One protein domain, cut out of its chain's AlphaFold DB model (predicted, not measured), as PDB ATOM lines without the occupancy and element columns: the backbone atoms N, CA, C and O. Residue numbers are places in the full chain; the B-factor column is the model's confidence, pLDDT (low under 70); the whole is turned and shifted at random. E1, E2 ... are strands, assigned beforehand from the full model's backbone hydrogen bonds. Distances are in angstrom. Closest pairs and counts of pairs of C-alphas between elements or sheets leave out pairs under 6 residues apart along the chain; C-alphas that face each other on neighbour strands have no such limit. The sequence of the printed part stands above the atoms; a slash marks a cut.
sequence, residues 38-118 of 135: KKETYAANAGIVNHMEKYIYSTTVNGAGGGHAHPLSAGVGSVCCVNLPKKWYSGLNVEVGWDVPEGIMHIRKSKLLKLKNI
ATOM      1  N   LYS A  38      97.097 -16.020  51.818       52.50
ATOM      2  CA  LYS A  38      96.648 -17.188  51.040       52.50
ATOM      3  C   LYS A  38      96.618 -18.480  51.866       52.50
ATOM      4  O   LYS A  38      95.792 -19.358  51.615       52.50
ATOM      5  N   LYS A  39      97.466 -18.605  52.893       53.84
ATOM      6  CA  LYS A  39      97.515 -19.807  53.746       53.84
ATOM      7  C   LYS A  39      96.296 -19.946  54.674       53.84
ATOM      8  O   LYS A  39      95.936 -21.072  55.042       53.84
ATOM      9  N   GLU A  40      95.611 -18.846  54.993       73.88
ATOM     10  CA  GLU A  40      94.504 -18.807  55.963       73.88
ATOM     11  C   GLU A  40      93.112 -18.571  55.358       73.88
ATOM     12  O   GLU A  40      92.153 -18.408  56.109       73.88
ATOM     13  N   THR A  41      92.955 -18.609  54.035       73.75
ATOM     14  CA  THR A  41      91.644 -18.506  53.372       73.75
ATOM     15  C   THR A  41      91.285 -19.779  52.602       73.75
ATOM     16  O   THR A  41      92.148 -20.605  52.296       73.75
ATOM     17  N   TYR A  42      89.995 -19.997  52.357       71.31
ATOM     18  CA  TYR A  42      89.475 -21.065  51.505       71.31
ATOM     19  C   TYR A  42      88.443 -20.498  50.529       71.31
ATOM     20  O   TYR A  42      87.767 -19.512  50.830       71.31
ATOM     21  N   ALA A  43      88.342 -21.128  49.359       75.94
ATOM     22  CA  ALA A  43      87.346 -20.787  48.358       75.94
ATOM     23  C   ALA A  43      86.005 -21.438  48.714       75.94
ATOM     24  O   ALA A  43      85.933 -22.643  48.968       75.94
ATOM     25  N   ALA A  44      84.951 -20.636  48.708       74.75
ATOM     26  CA  ALA A  44      83.587 -21.047  48.987       74.75
ATOM     27  C   ALA A  44      82.655 -20.731  47.814       74.75
ATOM     28  O   ALA A  44      82.896 -19.807  47.036       74.75
ATOM     29  N   ASN A  45      81.559 -21.482  47.724       73.94
ATOM     30  CA  ASN A  45      80.442 -21.173  46.837       73.94
ATOM     31  C   ASN A  45      79.281 -20.605  47.640       73.94
ATOM     32  O   ASN A  45      79.028 -21.060  48.751       73.94
ATOM     33  N   ALA A  46      78.559 -19.664  47.047       74.25
ATOM     34  CA  ALA A  46      77.468 -18.948  47.667       74.25
ATOM     35  C   ALA A  46      76.123 -19.187  47.000       74.25
ATOM     36  O   ALA A  46      76.011 -19.025  45.787       74.25
ATOM     37  N   GLY A  47      75.089 -19.484  47.782       73.19
ATOM     38  CA  GLY A  47      73.704 -19.398  47.325       73.19
ATOM     39  C   GLY A  47      73.186 -17.958  47.263       73.19
ATOM     40  O   GLY A  47      73.613 -17.090  48.023       73.19
ATOM     41  N   ILE A  48      72.234 -17.699  46.371       75.62
ATOM     42  CA  ILE A  48      71.471 -16.445  46.351       75.62
ATOM     43  C   ILE A  48      70.018 -16.798  46.627       75.62
ATOM     44  O   ILE A  48      69.446 -17.659  45.964       75.62
ATOM     45  N   VAL A  49      69.400 -16.105  47.581       78.38
ATOM     46  CA  VAL A  49      67.954 -16.176  47.796       78.38
ATOM     47  C   VAL A  49      67.392 -14.785  47.575       78.38
ATOM     48  O   VAL A  49      67.720 -13.845  48.300       78.38
ATOM     49  N   ASN A  50      66.588 -14.647  46.529       79.88
ATOM     50  CA  ASN A  50      66.002 -13.385  46.129       79.88
ATOM     51  C   ASN A  50      64.567 -13.292  46.645       79.88
ATOM     52  O   ASN A  50      63.668 -13.927  46.109       79.88
ATOM     53  N   HIS A  51      64.348 -12.455  47.656       79.62
ATOM     54  CA  HIS A  51      63.014 -12.138  48.173       79.62
ATOM     55  C   HIS A  51      62.387 -10.897  47.524       79.62
ATOM     56  O   HIS A  51      61.336 -10.437  47.963       79.62
ATOM     57  N   MET A  52      63.030 -10.319  46.509       79.25
ATOM     58  CA  MET A  52      62.478  -9.195  45.767       79.25
ATOM     59  C   MET A  52      61.551  -9.698  44.661       79.25
ATOM     60  O   MET A  52      61.772 -10.754  44.071       79.25
ATOM     61  N   GLU A  53      60.570  -8.876  44.303       83.88
ATOM     62  CA  GLU A  53      59.741  -9.066  43.103       83.88
ATOM     63  C   GLU A  53      60.470  -8.652  41.809       83.88
ATOM     64  O   GLU A  53      59.899  -8.671  40.723       83.88
ATOM     65  N   LYS A  54      61.752  -8.278  41.907       82.50
ATOM     66  CA  LYS A  54      62.596  -7.882  40.774       82.50
ATOM     67  C   LYS A  54      63.676  -8.926  40.515       82.50
ATOM     68  O   LYS A  54      64.169  -9.574  41.439       82.50
ATOM     69  N   TYR A  55      64.055  -9.054  39.248       87.31
ATOM     70  CA  TYR A  55      65.163  -9.899  38.821       87.31
ATOM     71  C   TYR A  55      66.499  -9.309  39.284       87.31
ATOM     72  O   TYR A  55      66.699  -8.095  39.216       87.31
ATOM     73  N   ILE A  56      67.416 -10.164  39.729       86.94
ATOM     74  CA  ILE A  56      68.803  -9.786  40.003       86.94
ATOM     75  C   ILE A  56      69.651 -10.312  38.855       86.94
ATOM     76  O   ILE A  56      69.726 -11.521  38.652       86.94
ATOM     77  N   TYR A  57      70.294  -9.409  38.120       89.44
ATOM     78  CA  TYR A  57      71.082  -9.752  36.938       89.44
ATOM     79  C   TYR A  57      72.458 -10.317  37.280       89.44
ATOM     80  O   TYR A  57      72.917 -11.270  36.659       89.44
ATOM     81  N   SER A  58      73.121  -9.742  38.278       88.69
ATOM     82  CA  SER A  58      74.415 -10.230  38.743       88.69
ATOM     83  C   SER A  58      74.587  -9.962  40.224       88.69
ATOM     84  O   SER A  58      73.967  -9.053  40.784       88.69
ATOM     85  N   THR A  59      75.449 -10.748  40.851       84.94
ATOM     86  CA  THR A  59      75.813 -10.589  42.257       84.94
ATOM     87  C   THR A  59      77.317 -10.618  42.429       84.94
ATOM     88  O   THR A  59      78.050 -11.131  41.583       84.94
ATOM     89  N   THR A  60      77.789 -10.032  43.522       87.38
ATOM     90  CA  THR A  60      79.184 -10.109  43.929       87.38
ATOM     91  C   THR A  60      79.293 -10.324  45.427       87.38
ATOM     92  O   THR A  60      78.462  -9.848  46.200       87.38
ATOM     93  N   VAL A  61      80.335 -11.033  45.850       83.19
ATOM     94  CA  VAL A  61      80.648 -11.247  47.263       83.19
ATOM     95  C   VAL A  61      82.145 -11.061  47.463       83.19
ATOM     96  O   VAL A  61      82.936 -11.822  46.915       83.19
ATOM     97  N   ASN A  62      82.552 -10.042  48.224       84.44
ATOM     98  CA  ASN A  62      83.960  -9.649  48.384       84.44
ATOM     99  C   ASN A  62      84.699  -9.532  47.035       84.44
ATOM    100  O   ASN A  62      85.832  -9.984  46.889       84.44
ATOM    101  N   GLY A  63      84.023  -8.986  46.022       84.50
ATOM    102  CA  GLY A  63      84.553  -8.867  44.660       84.50
ATOM    103  C   GLY A  63      84.484 -10.143  43.810       84.50
ATOM    104  O   GLY A  63      84.646 -10.048  42.596       84.50
ATOM    105  N   ALA A  64      84.185 -11.314  44.383       83.94
ATOM    106  CA  ALA A  64      83.938 -12.529  43.608       83.94
ATOM    107  C   ALA A  64      82.603 -12.415  42.863       83.94
ATOM    108  O   ALA A  64      81.583 -12.082  43.470       83.94
ATOM    109  N   GLY A  65      82.620 -12.647  41.551       81.81
ATOM    110  CA  GLY A  65      81.449 -12.535  40.685       81.81
ATOM    111  C   GLY A  65      80.517 -13.738  40.785       81.81
ATOM    112  O   GLY A  65      80.955 -14.871  40.982       81.81
ATOM    113  N   GLY A  66      79.222 -13.483  40.634       80.44
ATOM    114  CA  GLY A  66      78.182 -14.489  40.744       80.44
ATOM    115  C   GLY A  66      77.043 -14.300  39.762       80.44
ATOM    116  O   GLY A  66      76.938 -13.303  39.047       80.44
ATOM    117  N   GLY A  67      76.198 -15.316  39.739       80.94
ATOM    118  CA  GLY A  67      75.062 -15.464  38.859       80.94
ATOM    119  C   GLY A  67      73.884 -14.579  39.235       80.94
ATOM    120  O   GLY A  67      73.952 -13.678  40.078       80.94
ATOM    121  N   HIS A  68      72.790 -14.872  38.553       86.56
ATOM    122  CA  HIS A  68      71.532 -14.160  38.633       86.56
ATOM    123  C   HIS A  68      70.542 -14.879  39.552       86.56
ATOM    124  O   HIS A  68      70.730 -16.044  39.909       86.56
ATOM    125  N   ALA A  69      69.462 -14.186  39.902       83.38
ATOM    126  CA  ALA A  69      68.350 -14.780  40.626       83.38
ATOM    127  C   ALA A  69      67.013 -14.242  40.113       83.38
ATOM    128  O   ALA A  69      66.806 -13.030  39.998       83.38
ATOM    129  N   HIS A  70      66.080 -15.159  39.855       87.38
ATOM    130  CA  HIS A  70      64.703 -14.810  39.524       87.38
ATOM    131  C   HIS A  70      63.986 -14.160  40.716       87.38
ATOM    132  O   HIS A  70      64.413 -14.355  41.860       87.38
ATOM    133  N   PRO A  71      62.909 -13.388  40.482       86.06
ATOM    134  CA  PRO A  71      62.054 -12.898  41.557       86.06
ATOM    135  C   PRO A  71      61.586 -14.035  42.467       86.06
ATOM    136  O   PRO A  71      61.238 -15.106  41.970       86.06
ATOM    137  N   LEU A  72      61.566 -13.793  43.780       81.06
ATOM    138  CA  LEU A  72      61.036 -14.728  44.785       81.06
ATOM    139  C   LEU A  72      61.602 -16.160  44.672       81.06
ATOM    140  O   LEU A  72      60.882 -17.139  44.855       81.06
ATOM    141  N   SER A  73      62.891 -16.287  44.349       79.69
ATOM    142  CA  SER A  73      63.536 -17.574  44.069       79.69
ATOM    143  C   SER A  73      64.734 -17.853  44.977       79.69
ATOM    144  O   SER A  73      65.283 -16.954  45.615       79.69
ATOM    145  N   ALA A  74      65.149 -19.119  45.022       78.06
ATOM    146  CA  ALA A  74      66.360 -19.563  45.700       78.06
ATOM    147  C   ALA A  74      67.260 -20.324  44.720       78.06
ATOM    148  O   ALA A  74      66.785 -21.158  43.950       78.06
ATOM    149  N   GLY A  75      68.559 -20.042  44.770       66.75
ATOM    150  CA  GLY A  75      69.596 -20.700  43.984       66.75
ATOM    151  C   GLY A  75      70.768 -21.131  44.863       66.75
ATOM    152  O   GLY A  75      71.136 -20.447  45.820       66.75
ATOM    153  N   VAL A  76      71.362 -22.278  44.533       63.09
ATOM    154  CA  VAL A  76      72.526 -22.843  45.230       63.09
ATOM    155  C   VAL A  76      73.772 -22.636  44.372       63.09
ATOM    156  O   VAL A  76      73.736 -22.878  43.170       63.09
ATOM    157  N   GLY A  77      74.882 -22.212  44.985       57.28
ATOM    158  CA  GLY A  77      76.182 -22.116  44.305       57.28
ATOM    159  C   GLY A  77      76.255 -21.055  43.203       57.28
ATOM    160  O   GLY A  77      77.063 -21.164  42.289       57.28
ATOM    161  N   SER A  78      75.407 -20.035  43.277       68.69
ATOM    162  CA  SER A  78      75.312 -18.973  42.290       68.69
ATOM    163  C   SER A  78      76.531 -18.039  42.271       68.69
ATOM    164  O   SER A  78      76.824 -17.499  41.215       68.69
ATOM    165  N   VAL A  79      77.272 -17.850  43.371       76.75
ATOM    166  CA  VAL A  79      78.553 -17.099  43.375       76.75
ATOM    167  C   VAL A  79      79.687 -18.060  43.683       76.75
ATOM    168  O   VAL A  79      79.663 -18.714  44.723       76.75
ATOM    169  N   CYS A  80      80.682 -18.159  42.808       75.25
ATOM    170  CA  CYS A  80      81.818 -19.047  43.026       75.25
ATOM    171  C   CYS A  80      83.033 -18.292  43.569       75.25
ATOM    172  O   CYS A  80      83.131 -17.070  43.469       75.25
ATOM    173  N   CYS A  81      83.980 -19.046  44.131       76.81
ATOM    174  CA  CYS A  81      85.309 -18.549  44.493       76.81
ATOM    175  C   CYS A  81      85.309 -17.400  45.519       76.81
ATOM    176  O   CYS A  81      86.182 -16.532  45.493       76.81
ATOM    177  N   VAL A  82      84.358 -17.402  46.453       78.38
ATOM    178  CA  VAL A  82      84.353 -16.444  47.560       78.38
ATOM    179  C   VAL A  82      85.489 -16.791  48.518       78.38
ATOM    180  O   VAL A  82      85.496 -17.868  49.111       78.38
ATOM    181  N   ASN A  83      86.441 -15.876  48.687       76.19
ATOM    182  CA  ASN A  83      87.543 -16.058  49.626       76.19
ATOM    183  C   ASN A  83      87.077 -15.748  51.052       76.19
ATOM    184  O   ASN A  83      86.786 -14.597  51.390       76.19
ATOM    185  N   LEU A  84      87.022 -16.782  51.889       73.94
ATOM    186  CA  LEU A  84      86.676 -16.678  53.306       73.94
ATOM    187  C   LEU A  84      87.853 -17.129  54.175       73.94
ATOM    188  O   LEU A  84      88.587 -18.037  53.786       73.94
ATOM    189  N   PRO A  85      88.052 -16.546  55.367       73.69
ATOM    190  CA  PRO A  85      89.064 -17.027  56.296       73.69
ATOM    191  C   PRO A  85      88.685 -18.407  56.851       73.69
ATOM    192  O   PRO A  85      87.528 -18.675  57.167       73.69
ATOM    193  N   LYS A  86      89.683 -19.282  57.013       71.12
ATOM    194  CA  LYS A  86      89.529 -20.630  57.587       71.12
ATOM    195  C   LYS A  86      89.095 -20.591  59.051       71.12
ATOM    196  O   LYS A  86      88.393 -21.488  59.507       71.12
ATOM    197  N   LYS A  87      89.523 -19.566  59.791       71.62
ATOM    198  CA  LYS A  87      89.126 -19.333  61.183       71.62
ATOM    199  C   LYS A  87      88.055 -18.250  61.225       71.62
ATOM    200  O   LYS A  87      88.294 -17.115  60.821       71.62
ATOM    201  N   TRP A  88      86.885 -18.605  61.741       69.00
ATOM    202  CA  TRP A  88      85.787 -17.669  61.950       69.00
ATOM    203  C   TRP A  88      86.014 -16.826  63.207       69.00
ATOM    204  O   TRP A  88      86.411 -17.350  64.245       69.00
ATOM    205  N   TYR A  89      85.731 -15.525  63.123       69.94
ATOM    206  CA  TYR A  89      85.800 -14.606  64.258       69.94
ATOM    207  C   TYR A  89      84.675 -13.568  64.215       69.94
ATOM    208  O   TYR A  89      84.174 -13.183  63.152       69.94
ATOM    209  N   SER A  90      84.266 -13.097  65.395       62.94
ATOM    210  CA  SER A  90      83.268 -12.038  65.519       62.94
ATOM    211  C   SER A  90      83.827 -10.732  64.957       62.94
ATOM    212  O   SER A  90      84.829 -10.230  65.456       62.94
ATOM    213  N   GLY A  91      83.170 -10.174  63.942       69.19
ATOM    214  CA  GLY A  91      83.602  -8.934  63.286       69.19
ATOM    215  C   GLY A  91      84.070  -9.112  61.844       69.19
ATOM    216  O   GLY A  91      84.355  -8.113  61.190       69.19
ATOM    217  N   LEU A  92      84.088 -10.345  61.329       73.12
ATOM    218  CA  LEU A  92      84.277 -10.583  59.903       73.12
ATOM    219  C   LEU A  92      83.191  -9.838  59.105       73.12
ATOM    220  O   LEU A  92      82.000  -9.944  59.415       73.12
ATOM    221  N   ASN A  93      83.617  -9.053  58.117       77.31
ATOM    222  CA  ASN A  93      82.741  -8.294  57.232       77.31
ATOM    223  C   ASN A  93      82.795  -8.897  55.831       77.31
ATOM    224  O   ASN A  93      83.869  -9.261  55.358       77.31
ATOM    225  N   VAL A  94      81.644  -8.982  55.174       78.75
ATOM    226  CA  VAL A  94      81.538  -9.404  53.775       78.75
ATOM    227  C   VAL A  94      80.771  -8.341  53.016       78.75
ATOM    228  O   VAL A  94      79.664  -7.975  53.408       78.75
ATOM    229  N   GLU A  95      81.354  -7.829  51.943       84.56
ATOM    230  CA  GLU A  95      80.654  -6.944  51.024       84.56
ATOM    231  C   GLU A  95      79.848  -7.783  50.039       84.56
ATOM    232  O   GLU A  95      80.389  -8.650  49.358       84.56
ATOM    233  N   VAL A  96      78.548  -7.519  49.965       83.88
ATOM    234  CA  VAL A  96      77.646  -8.160  49.011       83.88
ATOM    235  C   VAL A  96      77.122  -7.105  48.055       83.88
ATOM    236  O   VAL A  96      76.534  -6.116  48.493       83.88
ATOM    237  N   GLY A  97      77.321  -7.323  46.760       85.31
ATOM    238  CA  GLY A  97      76.789  -6.503  45.682       85.31
ATOM    239  C   GLY A  97      75.731  -7.241  44.872       85.31
ATOM    240  O   GLY A  97      75.772  -8.462  44.738       85.31
ATOM    241  N   TRP A  98      74.776  -6.500  44.320       88.69
ATOM    242  CA  TRP A  98      73.788  -7.020  43.382       88.69
ATOM    243  C   TRP A  98      73.342  -5.949  42.389       88.69
ATOM    244  O   TRP A  98      73.352  -4.756  42.689       88.69
ATOM    245  N   ASP A  99      72.964  -6.384  41.197       89.88
ATOM    246  CA  ASP A  99      72.498  -5.534  40.105       89.88
ATOM    247  C   ASP A  99      71.035  -5.835  39.781       89.88
ATOM    248  O   ASP A  99      70.678  -6.984  39.512       89.88
ATOM    249  N   VAL A 100      70.196  -4.801  39.825       88.19
ATOM    250  CA  VAL A 100      68.766  -4.879  39.516       88.19
ATOM    251  C   VAL A 100      68.517  -4.057  38.255       88.19
ATOM    252  O   VAL A 100      68.535  -2.828  38.332       88.19
ATOM    253  N   PRO A 101      68.300  -4.692  37.097       88.69
ATOM    254  CA  PRO A 101      68.047  -3.957  35.872       88.69
ATOM    255  C   PRO A 101      66.655  -3.308  35.893       88.69
ATOM    256  O   PRO A 101      65.674  -3.914  36.332       88.69
ATOM    257  N   GLU A 102      66.565  -2.086  35.375       91.56
ATOM    258  CA  GLU A 102      65.317  -1.365  35.112       91.56
ATOM    259  C   GLU A 102      65.322  -0.897  33.649       91.56
ATOM    260  O   GLU A 102      65.984   0.072  33.275       91.56
ATOM    261  N   GLY A 103      64.618  -1.635  32.785       89.12
ATOM    262  CA  GLY A 103      64.701  -1.438  31.337       89.12
ATOM    263  C   GLY A 103      66.106  -1.751  30.815       89.12
ATOM    264  O   GLY A 103      66.598  -2.861  30.998       89.12
ATOM    265  N   ILE A 104      66.749  -0.768  30.175       89.06
ATOM    266  CA  ILE A 104      68.139  -0.866  29.688       89.06
ATOM    267  C   ILE A 104      69.183  -0.448  30.737       89.06
ATOM    268  O   ILE A 104      70.381  -0.493  30.467       89.06
ATOM    269  N   MET A 105      68.745   0.009  31.915       93.81
ATOM    270  CA  MET A 105      69.629   0.540  32.950       93.81
ATOM    271  C   MET A 105      70.002  -0.546  33.956       93.81
ATOM    272  O   MET A 105      69.132  -1.248  34.462       93.81
ATOM    273  N   HIS A 106      71.286  -0.630  34.303       91.69
ATOM    274  CA  HIS A 106      71.798  -1.517  35.350       91.69
ATOM    275  C   HIS A 106      71.971  -0.746  36.663       91.69
ATOM    276  O   HIS A 106      72.807   0.158  36.752       91.69
ATOM    277  N   ILE A 107      71.179  -1.085  37.683       90.12
ATOM    278  CA  ILE A 107      71.213  -0.427  38.993       90.12
ATOM    279  C   ILE A 107      71.957  -1.321  39.982       90.12
ATOM    280  O   ILE A 107      71.379  -2.203  40.626       90.12
ATOM    281  N   ARG A 108      73.253  -1.045  40.149       88.62
ATOM    282  CA  ARG A 108      74.118  -1.764  41.085       88.62
ATOM    283  C   ARG A 108      73.996  -1.210  42.504       88.62
ATOM    284  O   ARG A 108      74.082  -0.006  42.733       88.62
ATOM    285  N   LYS A 109      73.837  -2.110  43.467       84.69
ATOM    286  CA  LYS A 109      73.797  -1.840  44.908       84.69
ATOM    287  C   LYS A 109      74.846  -2.700  45.600       84.69
ATOM    288  O   LYS A 109      75.130  -3.803  45.141       84.69
ATOM    289  N   SER A 110      75.407  -2.221  46.704       83.75
ATOM    290  CA  SER A 110      76.242  -3.041  47.582       83.75
ATOM    291  C   SER A 110      75.973  -2.739  49.047       83.75
ATOM    292  O   SER A 110      75.432  -1.691  49.409       83.75
ATOM    293  N   LYS A 111      76.290  -3.707  49.905       80.38
ATOM    294  CA  LYS A 111      76.144  -3.588  51.350       80.38
ATOM    295  C   LYS A 111      77.212  -4.399  52.061       80.38
ATOM    296  O   LYS A 111      77.408  -5.577  51.773       80.38
ATOM    297  N   LEU A 112      77.844  -3.782  53.053       79.81
ATOM    298  CA  LEU A 112      78.758  -4.462  53.960       79.81
ATOM    299  C   LEU A 112      77.968  -5.166  55.073       79.81
ATOM    300  O   LEU A 112      77.211  -4.534  55.816       79.81
ATOM    301  N   LEU A 113      78.137  -6.478  55.192       75.50
ATOM    302  CA  LEU A 113      77.462  -7.322  56.172       75.50
ATOM    303  C   LEU A 113      78.446  -7.785  57.246       75.50
ATOM    304  O   LEU A 113      79.456  -8.416  56.947       75.50
ATOM    305  N   LYS A 114      78.115  -7.525  58.513       71.12
ATOM    306  CA  LYS A 114      78.821  -8.087  59.673       71.12
ATOM    307  C   LYS A 114      78.352  -9.521  59.901       71.12
ATOM    308  O   LYS A 114      77.182  -9.746  60.217       71.12
ATOM    309  N   LEU A 115      79.266 -10.485  59.831       64.62
ATOM    310  CA  LEU A 115      78.957 -11.916  59.919       64.62
ATOM    311  C   LEU A 115      78.496 -12.403  61.301       64.62
ATOM    312  O   LEU A 115      78.109 -13.556  61.441       64.62
ATOM    313  N   LYS A 116      78.427 -11.522  62.308       52.72
ATOM    314  CA  LYS A 116      77.827 -11.817  63.623       52.72
ATOM    315  C   LYS A 116      76.362 -12.287  63.526       52.72
ATOM    316  O   LYS A 116      75.893 -12.980  64.419       52.72
ATOM    317  N   ASN A 117      75.661 -11.919  62.449       47.03
ATOM    318  CA  ASN A 117      74.241 -12.213  62.230       47.03
ATOM    319  C   ASN A 117      73.977 -13.262  61.136       47.03
ATOM    320  O   ASN A 117      72.818 -13.541  60.840       47.03
ATOM    321  N   ILE A 118      75.016 -13.850  60.532       49.62
ATOM    322  CA  ILE A 118      74.827 -14.989  59.631       49.62
ATOM    323  C   ILE A 118      74.849 -16.227  60.519       49.62
ATOM    324  O   ILE A 118      75.903 -16.615  61.013       49.62
TER     325      ILE A 118
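AT A GLANCE: This is residues 38 to 118 of the 135 residues of an uncharacterized protein of Massilia phosphatilytica (UniProt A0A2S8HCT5). Look for a two-layer sandwich drawn out into a rod: the antiparallel sheet E3 E2 E5 E6 lies partly face to face with the antiparallel pair E1 E4, their strands crossed at 41 degrees. The 81 printed residues, all strand by class, hold six named strands, E1 to E6. The whole is compact, radius of gyration of the C-alphas 13.5 A, spans 43 by 21 by 20 A.

HOW THE PARTS SIT: Start at the hairpin of E5, residues 93 to 102, and E6, residues 105 to 114: N 98 and O 109 are 2.8 A apart. E5's other neighbour is E2, residues 58 to 61, with N 60 to O 97 at 2.8 A. E2 forms a hairpin with E3, residues 64 to 66; N 66 to O 59 is 2.8 A. E1, residues 41 to 50, neighbours E4, residues 73 to 85, with N 44 to O 82 at 2.8 A. E4 bends by 74 degrees at residue 81; its closest C-alpha to E3 is Val 79, 3.7 A from Gly 66.

IN THESE COORDINATES: From C-alpha 41 at (91.644, -18.506, 53.372) E1 runs 27.1 A; E4 spans 28.3 A, E5 29.0 A. E6, 29.5 A, ends at (78.821, -8.087, 59.673).

THE WHOLE: The printed part has no cut and no long link. pLDDT is under 70 at residues 38 to 39, 75 to 78, 88 to 91 and 115 to 118.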